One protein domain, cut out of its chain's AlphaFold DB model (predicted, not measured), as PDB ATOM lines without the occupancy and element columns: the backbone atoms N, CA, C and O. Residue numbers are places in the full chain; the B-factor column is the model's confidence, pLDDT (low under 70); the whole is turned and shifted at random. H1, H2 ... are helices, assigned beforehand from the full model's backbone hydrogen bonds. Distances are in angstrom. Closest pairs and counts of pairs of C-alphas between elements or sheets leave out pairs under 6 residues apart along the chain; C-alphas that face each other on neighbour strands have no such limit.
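What this domain is: This is residues 238 to 339 of the 346 residues of an uncharacterized protein of Streptomyces sp. XY431 (UniProt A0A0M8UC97). H2, H1 and H4 lie side by side in a row, and the longest helix, H3, crosses H2 and H1 on one side of it. The 102 printed residues hold four named helices, H1 to H4 in chain order, no named strand: all helix. The whole is compact, radius of gyration of the C-alphas 14.6 A, yet flat, spanning 44 by 37 by 16 A.

How they stand to each other: H3, residues 299 to 317, touches H2, residues 267 to 282, at a steep tilt of 65 degrees; C-alphas 275 and 303 are closest, 4.1 A. With residues 306 to 314 alone H3 touches H1, residues 238 to 253, only just about perpendicular at 72 degrees; C-alphas 244 and 310 are closest, 5.2 A. H1 and H2 form a helical hairpin, tilt 17 degrees, closest C-alphas 245 and 276, 6.1 A. H4, residues 329 to 337, touches H1, closest C-alphas 247 and 336, 7.0 A; H2 and H4 are apart. Every O i to N i+4 pair is within hydrogen-bond range in H1, H3 and H4, and 11 of 12 in H2.

Where its parts are: H3 is 26.6 A long, H1 22.6 A, H2 21.6 A, H4 12.3 A. C-alpha 238 begins H1 at (-6.744, -43.665, 2.853); C-alpha 337 ends H4 at (-14.638, -58.156, -4.854).

The domain as a whole: The printed part has no cut, and its three links are long. Confidence is under 70 at residues 287 to 293, 319, 321 to 326 and 339.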
ATOM      1  N   TYR A 238      -7.599 -43.506   4.030       83.25
ATOM      2  CA  TYR A 238      -6.744 -43.665   2.853       83.25
ATOM      3  C   TYR A 238      -6.824 -45.097   2.321       83.25
ATOM      4  O   TYR A 238      -7.081 -45.304   1.134       83.25
ATOM      5  N   GLU A 239      -6.683 -46.099   3.188       85.75
ATOM      6  CA  GLU A 239      -6.767 -47.510   2.805       85.75
ATOM      7  C   GLU A 239      -8.134 -47.857   2.206       85.75
ATOM      8  O   GLU A 239      -8.214 -48.556   1.189       85.75
ATOM      9  N   ALA A 240      -9.210 -47.321   2.789       82.44
ATOM     10  CA  ALA A 240     -10.565 -47.485   2.272       82.44
ATOM     11  C   ALA A 240     -10.703 -46.893   0.862       82.44
ATOM     12  O   ALA A 240     -11.289 -47.512  -0.032       82.44
ATOM     13  N   MET A 241     -10.132 -45.703   0.656       87.12
ATOM     14  CA  MET A 241     -10.172 -45.009  -0.625       87.12
ATOM     15  C   MET A 241      -9.357 -45.741  -1.695       87.12
ATOM     16  O   MET A 241      -9.831 -45.890  -2.820       87.12
ATOM     17  N   VAL A 242      -8.184 -46.288  -1.353       90.44
ATOM     18  CA  VAL A 242      -7.412 -47.137  -2.275       90.44
ATOM     19  C   VAL A 242      -8.217 -48.373  -2.678       90.44
ATOM     20  O   VAL A 242      -8.241 -48.732  -3.857       90.44
ATOM     21  N   MET A 243      -8.916 -49.023  -1.742       88.00
ATOM     22  CA  MET A 243      -9.772 -50.162  -2.091       88.00
ATOM     23  C   MET A 243     -10.905 -49.744  -3.028       88.00
ATOM     24  O   MET A 243     -11.111 -50.394  -4.050       88.00
ATOM     25  N   ALA A 244     -11.586 -48.628  -2.750       87.00
ATOM     26  CA  ALA A 244     -12.611 -48.088  -3.642       87.00
ATOM     27  C   ALA A 244     -12.053 -47.776  -5.045       87.00
ATOM     28  O   ALA A 244     -12.670 -48.149  -6.047       87.00
ATOM     29  N   MET A 245     -10.863 -47.172  -5.126       91.94
ATOM     30  CA  MET A 245     -10.149 -46.880  -6.374       91.94
ATOM     31  C   MET A 245      -9.939 -48.137  -7.219       91.94
ATOM     32  O   MET A 245     -10.271 -48.164  -8.405       91.94
ATOM     33  N   LEU A 246      -9.391 -49.192  -6.614       90.38
ATOM     34  CA  LEU A 246      -9.059 -50.434  -7.315       90.38
ATOM     35  C   LEU A 246     -10.298 -51.120  -7.895       90.38
ATOM     36  O   LEU A 246     -10.196 -51.864  -8.863       90.38
ATOM     37  N   VAL A 247     -11.466 -50.838  -7.339       85.75
ATOM     38  CA  VAL A 247     -12.733 -51.485  -7.690       85.75
ATOM     39  C   VAL A 247     -13.464 -50.734  -8.756       85.75
ATOM     40  O   VAL A 247     -13.988 -51.354  -9.667       85.75
ATOM     41  N   VAL A 248     -13.463 -49.405  -8.664       87.00
ATOM     42  CA  VAL A 248     -13.856 -48.556  -9.786       87.00
ATOM     43  C   VAL A 248     -13.038 -48.961 -11.012       87.00
ATOM     44  O   VAL A 248     -13.592 -49.153 -12.090       87.00
ATOM     45  N   LEU A 249     -11.734 -49.188 -10.830       88.12
ATOM     46  CA  LEU A 249     -10.874 -49.644 -11.910       88.12
ATOM     47  C   LEU A 249     -11.179 -51.083 -12.370       88.12
ATOM     48  O   LEU A 249     -11.184 -51.317 -13.574       88.12
ATOM     49  N   ASP A 250     -11.439 -52.040 -11.471       86.75
ATOM     50  CA  ASP A 250     -11.832 -53.413 -11.854       86.75
ATOM     51  C   ASP A 250     -13.162 -53.419 -12.624       86.75
ATOM     52  O   ASP A 250     -13.235 -53.994 -13.707       86.75
ATOM     53  N   ASP A 251     -14.178 -52.708 -12.120       83.44
ATOM     54  CA  ASP A 251     -15.513 -52.586 -12.724       83.44
ATOM     55  C   ASP A 251     -15.421 -51.974 -14.143       83.44
ATOM     56  O   ASP A 251     -16.079 -52.441 -15.076       83.44
ATOM     57  N   GLU A 252     -14.563 -50.967 -14.349       79.62
ATOM     58  CA  GLU A 252     -14.344 -50.346 -15.666       79.62
ATOM     59  C   GLU A 252     -13.618 -51.255 -16.672       79.62
ATOM     60  O   GLU A 252     -13.758 -51.102 -17.897       79.62
ATOM     61  N   LEU A 253     -12.826 -52.202 -16.168       81.06
ATOM     62  CA  LEU A 253     -11.996 -53.097 -16.971       81.06
ATOM     63  C   LEU A 253     -12.582 -54.504 -17.118       81.06
ATOM     64  O   LEU A 253     -12.073 -55.271 -17.945       81.06
ATOM     65  N   ASP A 254     -13.639 -54.848 -16.381       80.50
ATOM     66  CA  ASP A 254     -14.169 -56.208 -16.333       80.50
ATOM     67  C   ASP A 254     -14.537 -56.744 -17.726       80.50
ATOM     68  O   ASP A 254     -15.204 -56.102 -18.545       80.50
ATOM     69  N   GLY A 255     -14.027 -57.941 -18.027       70.62
ATOM     70  CA  GLY A 255     -14.194 -58.623 -19.312       70.62
ATOM     71  C   GLY A 255     -13.553 -57.933 -20.525       70.62
ATOM     72  O   GLY A 255     -13.651 -58.455 -21.641       70.62
ATOM     73  N   ARG A 256     -12.883 -56.785 -20.358       79.38
ATOM     74  CA  ARG A 256     -12.305 -56.012 -21.463       79.38
ATOM     75  C   ARG A 256     -10.834 -56.345 -21.657       79.38
ATOM     76  O   ARG A 256     -10.057 -56.523 -20.722       79.38
ATOM     77  N   ARG A 257     -10.412 -56.380 -22.920       83.50
ATOM     78  CA  ARG A 257      -8.988 -56.346 -23.251       83.50
ATOM     79  C   ARG A 257      -8.501 -54.912 -23.069       83.50
ATOM     80  O   ARG A 257      -8.985 -54.019 -23.748       83.50
ATOM     81  N   TRP A 258      -7.533 -54.717 -22.188       88.19
ATOM     82  CA  TRP A 258      -7.020 -53.394 -21.832       88.19
ATOM     83  C   TRP A 258      -5.668 -53.062 -22.475       88.19
ATOM     84  O   TRP A 258      -5.244 -51.910 -22.447       88.19
ATOM     85  N   GLU A 259      -5.024 -54.047 -23.111       88.25
ATOM     86  CA  GLU A 259      -3.756 -53.882 -23.828       88.25
ATOM     87  C   GLU A 259      -3.897 -54.060 -25.343       88.25
ATOM     88  O   GLU A 259      -4.664 -54.891 -25.844       88.25
ATOM     89  N   ASP A 260      -3.086 -53.334 -26.104       87.62
ATOM     90  CA  ASP A 260      -2.936 -53.531 -27.543       87.62
ATOM     91  C   ASP A 260      -2.071 -54.772 -27.883       87.62
ATOM     92  O   ASP A 260      -1.848 -55.672 -27.067       87.62
ATOM     93  N   ARG A 261      -1.620 -54.893 -29.138       86.00
ATOM     94  CA  ARG A 261      -0.722 -55.989 -29.559       86.00
ATOM     95  C   ARG A 261       0.719 -55.812 -29.070       86.00
ATOM     96  O   ARG A 261       1.464 -56.786 -29.051       86.00
ATOM     97  N   SER A 262       1.098 -54.598 -28.689       82.88
ATOM     98  CA  SER A 262       2.411 -54.242 -28.153       82.88
ATOM     99  C   SER A 262       2.495 -54.359 -26.626       82.88
ATOM    100  O   SER A 262       3.555 -54.088 -26.064       82.88
ATOM    101  N   ARG A 263       1.414 -54.820 -25.973       83.69
ATOM    102  CA  ARG A 263       1.235 -54.844 -24.511       83.69
ATOM    103  C   ARG A 263       1.197 -53.451 -23.882       83.69
ATOM    104  O   ARG A 263       1.534 -53.289 -22.719       83.69
ATOM    105  N   ARG A 264       0.802 -52.425 -24.638       87.12
ATOM    106  CA  ARG A 264       0.569 -51.090 -24.080       87.12
ATOM    107  C   ARG A 264      -0.901 -50.935 -23.696       87.12
ATOM    108  O   ARG A 264      -1.756 -51.364 -24.478       87.12
ATOM    109  N   PRO A 265      -1.213 -50.316 -22.542       90.81
ATOM    110  CA  PRO A 265      -2.583 -49.968 -22.198       90.81
ATOM    111  C   PRO A 265      -3.198 -49.081 -23.283       90.81
ATOM    112  O   PRO A 265      -2.537 -48.184 -23.810       90.81
ATOM    113  N   TRP A 266      -4.465 -49.315 -23.620       91.81
ATOM    114  CA  TRP A 266      -5.184 -48.421 -24.530       91.81
ATOM    115  C   TRP A 266      -5.282 -47.012 -23.931       91.81
ATOM    116  O   TRP A 266      -5.378 -46.891 -22.711       91.81
ATOM    117  N   PRO A 267      -5.324 -45.941 -24.747       90.88
ATOM    118  CA  PRO A 267      -5.364 -44.571 -24.234       90.88
ATOM    119  C   PRO A 267      -6.474 -44.321 -23.204       90.88
ATOM    120  O   PRO A 267      -6.218 -43.687 -22.188       90.88
ATOM    121  N   LEU A 268      -7.673 -44.875 -23.423       88.69
ATOM    122  CA  LEU A 268      -8.787 -44.764 -22.474       88.69
ATOM    123  C   LEU A 268      -8.485 -45.450 -21.135       88.69
ATOM    124  O   LEU A 268      -8.728 -44.862 -20.089       88.69
ATOM    125  N   VAL A 269      -7.899 -46.651 -21.166       91.12
ATOM    126  CA  VAL A 269      -7.485 -47.374 -19.952       91.12
ATOM    127  C   VAL A 269      -6.379 -46.620 -19.227       91.12
ATOM    128  O   VAL A 269      -6.424 -46.479 -18.010       91.12
ATOM    129  N   ARG A 270      -5.398 -46.100 -19.972       93.00
ATOM    130  CA  ARG A 270      -4.312 -45.289 -19.418       93.00
ATOM    131  C   ARG A 270      -4.860 -44.063 -18.696       93.00
ATOM    132  O   ARG A 270      -4.478 -43.816 -17.560       93.00
ATOM    133  N   ASN A 271      -5.756 -43.326 -19.346       90.75
ATOM    134  CA  ASN A 271      -6.368 -42.134 -18.773       90.75
ATOM    135  C   ASN A 271      -7.213 -42.474 -17.535       90.75
ATOM    136  O   ASN A 271      -7.106 -41.778 -16.535       90.75
ATOM    137  N   ALA A 272      -7.994 -43.558 -17.570       89.19
ATOM    138  CA  ALA A 272      -8.777 -44.003 -16.417       89.19
ATOM    139  C   ALA A 272      -7.885 -44.409 -15.234       89.19
ATOM    140  O   ALA A 272      -8.126 -43.977 -14.113       89.19
ATOM    141  N   ALA A 273      -6.822 -45.181 -15.475       93.00
ATOM    142  CA  ALA A 273      -5.915 -45.640 -14.424       93.00
ATOM    143  C   ALA A 273      -5.113 -44.489 -13.791       93.00
ATOM    144  O   ALA A 273      -5.003 -44.416 -12.569       93.00
ATOM    145  N   VAL A 274      -4.580 -43.569 -14.604       92.56
ATOM    146  CA  VAL A 274      -3.892 -42.366 -14.101       92.56
ATOM    147  C   VAL A 274      -4.880 -41.428 -13.407       92.56
ATOM    148  O   VAL A 274      -4.575 -40.905 -12.340       92.56
ATOM    149  N   GLY A 275      -6.087 -41.275 -13.959       91.12
ATOM    150  CA  GLY A 275      -7.185 -40.547 -13.329       91.12
ATOM    151  C   GLY A 275      -7.553 -41.119 -11.963       91.12
ATOM    152  O   GLY A 275      -7.730 -40.356 -11.029       91.12
ATOM    153  N   CYS A 276      -7.578 -42.442 -11.800       92.19
ATOM    154  CA  CYS A 276      -7.806 -43.086 -10.505       92.19
ATOM    155  C   CYS A 276      -6.705 -42.752  -9.484       92.19
ATOM    156  O   CYS A 276      -7.026 -42.353  -8.370       92.19
ATOM    157  N   LEU A 277      -5.424 -42.845  -9.860       92.00
ATOM    158  CA  LEU A 277      -4.316 -42.488  -8.959       92.00
ATOM    159  C   LEU A 277      -4.360 -41.022  -8.516       92.00
ATOM    160  O   LEU A 277      -4.114 -40.714  -7.353       92.00
ATOM    161  N   ASN A 278      -4.666 -40.122  -9.448       89.81
ATOM    162  CA  ASN A 278      -4.804 -38.704  -9.146       89.81
ATOM    163  C   ASN A 278      -6.076 -38.397  -8.344       89.81
ATOM    164  O   ASN A 278      -6.069 -37.565  -7.444       89.81
ATOM    165  N   GLY A 279      -7.179 -39.069  -8.675       88.69
ATOM    166  CA  GLY A 279      -8.463 -38.918  -8.001       88.69
ATOM    167  C   GLY A 279      -8.405 -39.374  -6.545       88.69
ATOM    168  O   GLY A 279      -9.164 -38.867  -5.734       88.69
ATOM    169  N   LEU A 280      -7.492 -40.291  -6.205       89.19
ATOM    170  CA  LEU A 280      -7.221 -40.692  -4.825       89.19
ATOM    171  C   LEU A 280      -6.660 -39.524  -4.004       89.19
ATOM    172  O   LEU A 280      -7.092 -39.334  -2.875       89.19
ATOM    173  N   GLU A 281      -5.744 -38.726  -4.566       85.12
ATOM    174  CA  GLU A 281      -5.255 -37.507  -3.906       85.12
ATOM    175  C   GLU A 281      -6.404 -36.504  -3.779       85.12
ATOM    176  O   GLU A 281      -6.722 -36.092  -2.670       85.12
ATOM    177  N   LEU A 282      -7.128 -36.240  -4.875       86.19
ATOM    178  CA  LEU A 282      -8.270 -35.321  -4.895       86.19
ATOM    179  C   LEU A 282      -9.372 -35.677  -3.882       86.19
ATOM    180  O   LEU A 282      -9.936 -34.791  -3.254       86.19
ATOM    181  N   ALA A 283      -9.690 -36.962  -3.724       83.88
ATOM    182  CA  ALA A 283     -10.735 -37.427  -2.815       83.88
ATOM    183  C   ALA A 283     -10.348 -37.319  -1.332       83.88
ATOM    184  O   ALA A 283     -11.210 -37.482  -0.468       83.88
ATOM    185  N   LEU A 284      -9.064 -37.097  -1.041       81.44
ATOM    186  CA  LEU A 284      -8.516 -37.005   0.309       81.44
ATOM    187  C   LEU A 284      -8.101 -35.583   0.698       81.44
ATOM    188  O   LEU A 284      -7.756 -35.376   1.859       81.44
ATOM    189  N   LEU A 285      -8.133 -34.630  -0.237       81.06
ATOM    190  CA  LEU A 285      -7.841 -33.229   0.055       81.06
ATOM    191  C   LEU A 285      -8.874 -32.640   1.007       81.06
ATOM    192  O   LEU A 285     -10.081 -32.841   0.844       81.06
ATOM    193  N   GLU A 286      -8.388 -31.868   1.974       72.94
ATOM    194  CA  GLU A 286      -9.255 -31.021   2.784       72.94
ATOM    195  C   GLU A 286      -9.703 -29.787   1.979       72.94
ATOM    196  O   GLU A 286      -9.008 -29.312   1.074       72.94
ATOM    197  N   ASP A 287     -10.882 -29.248   2.310       69.25
ATOM    198  CA  ASP A 287     -11.423 -28.053   1.657       69.25
ATOM    199  C   ASP A 287     -10.416 -26.888   1.723       69.25
ATOM    200  O   ASP A 287     -10.141 -26.335   2.791       69.25
ATOM    201  N   GLY A 288      -9.905 -26.472   0.561       55.34
ATOM    202  CA  GLY A 288      -8.972 -25.348   0.431       55.34
ATOM    203  C   GLY A 288      -7.487 -25.719   0.387       55.34
ATOM    204  O   GLY A 288      -6.657 -24.808   0.368       55.34
ATOM    205  N   GLU A 289      -7.135 -27.007   0.346       68.62
ATOM    206  CA  GLU A 289      -5.779 -27.446   0.005       68.62
ATOM    207  C   GLU A 289      -5.516 -27.349  -1.510       68.62
ATOM    208  O   GLU A 289      -6.348 -27.744  -2.325       68.62
ATOM    209  N   ASP A 290      -4.334 -26.856  -1.892       62.75
ATOM    210  CA  ASP A 290      -3.838 -26.924  -3.274       62.75
ATOM    211  C   ASP A 290      -2.916 -28.141  -3.411       62.75
ATOM    212  O   ASP A 290      -1.777 -28.124  -2.929       62.75
ATOM    213  N   PRO A 291      -3.379 -29.209  -4.072       62.03
ATOM    214  CA  PRO A 291      -2.638 -29.652  -5.249       62.03
ATOM    215  C   PRO A 291      -3.502 -30.354  -6.302       62.03
ATOM    216  O   PRO A 291      -4.211 -31.302  -5.993       62.03
ATOM    217  N   LEU A 292      -3.275 -30.025  -7.580       64.19
ATOM    218  CA  LEU A 292      -3.387 -30.998  -8.665       64.19
ATOM    219  C   LEU A 292      -2.269 -30.773  -9.682       64.19
ATOM    220  O   LEU A 292      -2.107 -29.708 -10.277       64.19
ATOM    221  N   TYR A 293      -1.482 -31.818  -9.859       67.19
ATOM    222  CA  TYR A 293      -0.290 -31.835 -10.672       67.19
ATOM    223  C   TYR A 293      -0.519 -32.798 -11.829       67.19
ATOM    224  O   TYR A 293      -0.327 -34.008 -11.716       67.19
ATOM    225  N   TRP A 294      -0.986 -32.259 -12.948       78.62
ATOM    226  CA  TRP A 294      -1.332 -33.062 -14.109       78.62
ATOM    227  C   TRP A 294      -0.123 -33.327 -14.990       78.62
ATOM    228  O   TRP A 294       0.633 -32.413 -15.316       78.62
ATOM    229  N   LEU A 295       0.015 -34.573 -15.445       73.12
ATOM    230  CA  LEU A 295       0.968 -34.895 -16.505       73.12
ATOM    231  C   LEU A 295       0.423 -34.538 -17.893       73.12
ATOM    232  O   LEU A 295       1.196 -34.464 -18.845       73.12
ATOM    233  N   ALA A 296      -0.889 -34.330 -18.021       80.19
ATOM    234  CA  ALA A 296      -1.536 -33.783 -19.207       80.19
ATOM    235  C   ALA A 296      -2.803 -32.998 -18.847       80.19
ATOM    236  O   ALA A 296      -3.513 -33.376 -17.922       80.19
ATOM    237  N   ASP A 297      -3.147 -31.992 -19.654       78.56
ATOM    238  CA  ASP A 297      -4.304 -31.106 -19.436       78.56
ATOM    239  C   ASP A 297      -5.626 -31.850 -19.193       78.56
ATOM    240  O   ASP A 297      -6.487 -31.395 -18.445       78.56
ATOM    241  N   HIS A 298      -5.800 -33.020 -19.813       80.62
ATOM    242  CA  HIS A 298      -7.019 -33.811 -19.672       80.62
ATOM    243  C   HIS A 298      -7.055 -34.708 -18.432       80.62
ATOM    244  O   HIS A 298      -8.116 -35.254 -18.145       80.62
ATOM    245  N   ASP A 299      -5.945 -34.886 -17.705       84.81
ATOM    246  CA  ASP A 299      -5.899 -35.763 -16.525       84.81
ATOM    247  C   ASP A 299      -6.851 -35.286 -15.420       84.81
ATOM    248  O   ASP A 299      -7.411 -36.126 -14.716       84.81
ATOM    249  N   GLY A 300      -7.111 -33.976 -15.326       85.38
ATOM    250  CA  GLY A 300      -8.007 -33.429 -14.309       85.38
ATOM    251  C   GLY A 300      -9.449 -33.885 -14.432       85.38
ATOM    252  O   GLY A 300     -10.036 -34.336 -13.454       85.38
ATOM    253  N   VAL A 301      -9.980 -33.919 -15.653       88.44
ATOM    254  CA  VAL A 301     -11.341 -34.419 -15.896       88.44
ATOM    255  C   VAL A 301     -11.462 -35.890 -15.491       88.44
ATOM    256  O   VAL A 301     -12.477 -36.307 -14.936       88.44
ATOM    257  N   TYR A 302     -10.438 -36.707 -15.757       88.88
ATOM    258  CA  TYR A 302     -10.459 -38.111 -15.343       88.88
ATOM    259  C   TYR A 302     -10.322 -38.266 -13.826       88.88
ATOM    260  O   TYR A 302     -10.984 -39.129 -13.257       88.88
ATOM    261  N   ALA A 303      -9.502 -37.436 -13.182       89.25
ATOM    262  CA  ALA A 303      -9.303 -37.461 -11.739       89.25
ATOM    263  C   ALA A 303     -10.553 -37.045 -10.960       89.25
ATOM    264  O   ALA A 303     -10.936 -37.748 -10.031       89.25
ATOM    265  N   GLU A 304     -11.233 -35.974 -11.371       90.38
ATOM    266  CA  GLU A 304     -12.498 -35.528 -10.769       90.38
ATOM    267  C   GLU A 304     -13.577 -36.611 -10.862       90.38
ATOM    268  O   GLU A 304     -14.203 -36.973  -9.865       90.38
ATOM    269  N   ASN A 305     -13.756 -37.191 -12.053       90.19
ATOM    270  CA  ASN A 305     -14.720 -38.269 -12.252       90.19
ATOM    271  C   ASN A 305     -14.371 -39.510 -11.419       90.19
ATOM    272  O   ASN A 305     -15.262 -40.139 -10.846       90.19
ATOM    273  N   ALA A 306     -13.084 -39.858 -11.334       90.00
ATOM    274  CA  ALA A 306     -12.632 -40.980 -10.528       90.00
ATOM    275  C   ALA A 306     -12.844 -40.715  -9.028       90.00
ATOM    276  O   ALA A 306     -13.356 -41.595  -8.341       90.00
ATOM    277  N   ALA A 307     -12.525 -39.516  -8.528       89.94
ATOM    278  CA  ALA A 307     -12.756 -39.108  -7.141       89.94
ATOM    279  C   ALA A 307     -14.235 -39.242  -6.760       89.94
ATOM    280  O   ALA A 307     -14.564 -39.921  -5.790       89.94
ATOM    281  N   LEU A 308     -15.139 -38.714  -7.591       90.25
ATOM    282  CA  LEU A 308     -16.584 -38.853  -7.387       90.25
ATOM    283  C   LEU A 308     -17.032 -40.323  -7.351       90.25
ATOM    284  O   LEU A 308     -17.814 -40.716  -6.480       90.25
ATOM    285  N   ALA A 309     -16.530 -41.150  -8.274       89.62
ATOM    286  CA  ALA A 309     -16.850 -42.575  -8.315       89.62
ATOM    287  C   ALA A 309     -16.336 -43.320  -7.071       89.62
ATOM    288  O   ALA A 309     -17.057 -44.147  -6.506       89.62
ATOM    289  N   MET A 310     -15.123 -43.001  -6.613       89.81
ATOM    290  CA  MET A 310     -14.522 -43.572  -5.409       89.81
ATOM    291  C   MET A 310     -15.303 -43.189  -4.153       89.81
ATOM    292  O   MET A 310     -15.698 -44.080  -3.404       89.81
ATOM    293  N   SER A 311     -15.623 -41.905  -3.961       87.50
ATOM    294  CA  SER A 311     -16.440 -41.440  -2.832       87.50
ATOM    295  C   SER A 311     -17.827 -42.084  -2.836       87.50
ATOM    296  O   SER A 311     -18.300 -42.547  -1.797       87.50
ATOM    297  N   SER A 312     -18.470 -42.193  -4.007       87.94
ATOM    298  CA  SER A 312     -19.761 -42.878  -4.131       87.94
ATOM    299  C   SER A 312     -19.662 -44.363  -3.780       87.94
ATOM    300  O   SER A 312     -20.585 -44.907  -3.168       87.94
ATOM    301  N   ARG A 313     -18.573 -45.038  -4.168       85.44
ATOM    302  CA  ARG A 313     -18.356 -46.447  -3.828       85.44
ATOM    303  C   ARG A 313     -18.093 -46.605  -2.337       85.44
ATOM    304  O   ARG A 313     -18.691 -47.484  -1.721       85.44
ATOM    305  N   LEU A 314     -17.279 -45.734  -1.752       82.38
ATOM    306  CA  LEU A 314     -16.979 -45.748  -0.327       82.38
ATOM    307  C   LEU A 314     -18.247 -45.546   0.510       82.38
ATOM    308  O   LEU A 314     -18.504 -46.341   1.406       82.38
ATOM    309  N   ALA A 315     -19.109 -44.593   0.146       83.19
ATOM    310  CA  ALA A 315     -20.400 -44.382   0.807       83.19
ATOM    311  C   ALA A 315     -21.330 -45.610   0.735       83.19
ATOM    312  O   ALA A 315     -22.149 -45.825   1.624       83.19
ATOM    313  N   SER A 316     -21.205 -46.442  -0.307       79.94
ATOM    314  CA  SER A 316     -21.964 -47.698  -0.404       79.94
ATOM    315  C   SER A 316     -21.415 -48.815   0.490       79.94
ATOM    316  O   SER A 316     -22.180 -49.673   0.923       79.94
ATOM    317  N   ILE A 317     -20.105 -48.803   0.764       72.56
ATOM    318  CA  ILE A 317     -19.435 -49.753   1.664       72.56
ATOM    319  C   ILE A 317     -19.646 -49.325   3.127       72.56
ATOM    320  O   ILE A 317     -19.852 -50.175   3.989       72.56
ATOM    321  N   TYR A 318     -19.665 -48.014   3.384       75.12
ATOM    322  CA  TYR A 318     -19.802 -47.396   4.704       75.12
ATOM    323  C   TYR A 318     -21.002 -46.431   4.762       75.12
ATOM    324  O   TYR A 318     -20.831 -45.208   4.793       75.12
ATOM    325  N   PRO A 319     -22.244 -46.949   4.769       68.44
ATOM    326  CA  PRO A 319     -23.449 -46.117   4.733       68.44
ATOM    327  C   PRO A 319     -23.672 -45.292   6.009       68.44
ATOM    328  O   PRO A 319     -24.457 -44.347   5.998       68.44
ATOM    329  N   ASP A 320     -23.001 -45.641   7.108       72.25
ATOM    330  CA  ASP A 320     -23.037 -44.915   8.380       72.25
ATOM    331  C   ASP A 320     -22.045 -43.739   8.443       72.25
ATOM    332  O   ASP A 320     -22.009 -43.021   9.443       72.25
ATOM    333  N   GLY A 321     -21.252 -43.526   7.387       64.00
ATOM    334  CA  GLY A 321     -20.223 -42.487   7.338       64.00
ATOM    335  C   GLY A 321     -18.983 -42.810   8.174       64.00
ATOM    336  O   GLY A 321     -18.128 -41.942   8.357       64.00
ATOM    337  N   SER A 322     -18.854 -44.039   8.686       63.03
ATOM    338  CA  SER A 322     -17.594 -44.493   9.261       63.03
ATOM    339  C   SER A 322     -16.585 -44.630   8.117       63.03
ATOM    340  O   SER A 322     -16.696 -45.512   7.283       63.03
ATOM    341  N   ASN A 323     -15.603 -43.738   8.007       59.50
ATOM    342  CA  ASN A 323     -14.582 -43.805   6.948       59.50
ATOM    343  C   ASN A 323     -13.612 -44.999   7.151       59.50
ATOM    344  O   ASN A 323     -12.413 -44.789   7.293       59.50
ATOM    345  N   GLY A 324     -14.099 -46.241   7.263       57.66
ATOM    346  CA  GLY A 324     -13.279 -47.414   7.603       57.66
ATOM    347  C   GLY A 324     -13.282 -47.814   9.081       57.66
ATOM    348  O   GLY A 324     -12.841 -48.911   9.424       57.66
ATOM    349  N   GLY A 325     -13.812 -46.963   9.965       57.84
ATOM    350  CA  GLY A 325     -13.708 -47.117  11.415       57.84
ATOM    351  C   GLY A 325     -14.357 -48.390  11.964       57.84
ATOM    352  O   GLY A 325     -15.534 -48.386  12.303       57.84
ATOM    353  N   GLY A 326     -13.568 -49.455  12.138       63.59
ATOM    354  CA  GLY A 326     -13.960 -50.661  12.877       63.59
ATOM    355  C   GLY A 326     -14.157 -51.936  12.055       63.59
ATOM    356  O   GLY A 326     -14.341 -52.984  12.671       63.59
ATOM    357  N   MET A 327     -14.070 -51.886  10.719       70.00
ATOM    358  CA  MET A 327     -14.040 -53.094   9.877       70.00
ATOM    359  C   MET A 327     -12.607 -53.572   9.628       70.00
ATOM    360  O   MET A 327     -11.684 -52.760   9.509       70.00
ATOM    361  N   GLU A 328     -12.420 -54.888   9.527       77.44
ATOM    362  CA  GLU A 328     -11.145 -55.455   9.096       77.44
ATOM    363  C   GLU A 328     -10.972 -55.252   7.588       77.44
ATOM    364  O   GLU A 328     -11.904 -55.422   6.803       77.44
ATOM    365  N   ILE A 329      -9.759 -54.916   7.150       74.62
ATOM    366  CA  ILE A 329      -9.490 -54.639   5.731       74.62
ATOM    367  C   ILE A 329      -9.802 -55.822   4.802       74.62
ATOM    368  O   ILE A 329     -10.108 -55.624   3.627       74.62
ATOM    369  N   LEU A 330      -9.733 -57.053   5.317       76.12
ATOM    370  CA  LEU A 330     -10.096 -58.245   4.557       76.12
ATOM    371  C   LEU A 330     -11.606 -58.320   4.330       76.12
ATOM    372  O   LEU A 330     -12.012 -58.664   3.227       76.12
ATOM    373  N   ASP A 331     -12.428 -57.928   5.305       77.88
ATOM    374  CA  ASP A 331     -13.884 -57.859   5.126       77.88
ATOM    375  C   ASP A 331     -14.245 -56.838   4.052       77.88
ATOM    376  O   ASP A 331     -15.081 -57.102   3.186       77.88
ATOM    377  N   VAL A 332     -13.555 -55.695   4.055       76.25
ATOM    378  CA  VAL A 332     -13.703 -54.667   3.023       76.25
ATOM    379  C   VAL A 332     -13.318 -55.235   1.671       76.25
ATOM    380  O   VAL A 332     -14.108 -55.138   0.739       76.25
ATOM    381  N   LEU A 333     -12.155 -55.880   1.561       77.00
ATOM    382  CA  LEU A 333     -11.689 -56.513   0.330       77.00
ATOM    383  C   LEU A 333     -12.682 -57.566  -0.191       77.00
ATOM    384  O   LEU A 333     -13.006 -57.570  -1.379       77.00
ATOM    385  N   HIS A 334     -13.197 -58.428   0.687       78.44
ATOM    386  CA  HIS A 334     -14.198 -59.434   0.345       78.44
ATOM    387  C   HIS A 334     -15.495 -58.785  -0.130       78.44
ATOM    388  O   HIS A 334     -15.881 -59.001  -1.274       78.44
ATOM    389  N   ALA A 335     -16.120 -57.910   0.664       74.31
ATOM    390  CA  ALA A 335     -17.353 -57.204   0.288       74.31
ATOM    391  C   ALA A 335     -17.236 -56.481  -1.063       74.31
ATOM    392  O   ALA A 335     -18.191 -56.345  -1.830       74.31
ATOM    393  N   THR A 336     -16.025 -56.034  -1.350       72.06
ATOM    394  CA  THR A 336     -15.672 -55.252  -2.511       72.06
ATOM    395  C   THR A 336     -15.523 -56.086  -3.793       72.06
ATOM    396  O   THR A 336     -15.981 -55.646  -4.851       72.06
ATOM    397  N   PHE A 337     -14.940 -57.287  -3.706       73.75
ATOM    398  CA  PHE A 337     -14.638 -58.156  -4.854       73.75
ATOM    399  C   PHE A 337     -15.513 -59.428  -4.953       73.75
ATOM    400  O   PHE A 337     -15.510 -60.062  -6.011       73.75
ATOM    401  N   ASP A 338     -16.292 -59.788  -3.920       70.88
ATOM    402  CA  ASP A 338     -17.227 -60.940  -3.894       70.88
ATOM    403  C   ASP A 338     -18.598 -60.649  -4.532       70.88
ATOM    404  O   ASP A 338     -19.597 -61.320  -4.259       70.88
ATOM    405  N   ARG A 339     -18.677 -59.705  -5.478       54.69
ATOM    406  CA  ARG A 339     -19.815 -59.692  -6.408       54.69
ATOM    407  C   ARG A 339     -19.755 -60.948  -7.290       54.69
ATOM    408  O   ARG A 339     -19.194 -60.935  -8.380       54.69
TER     409      ARG A 339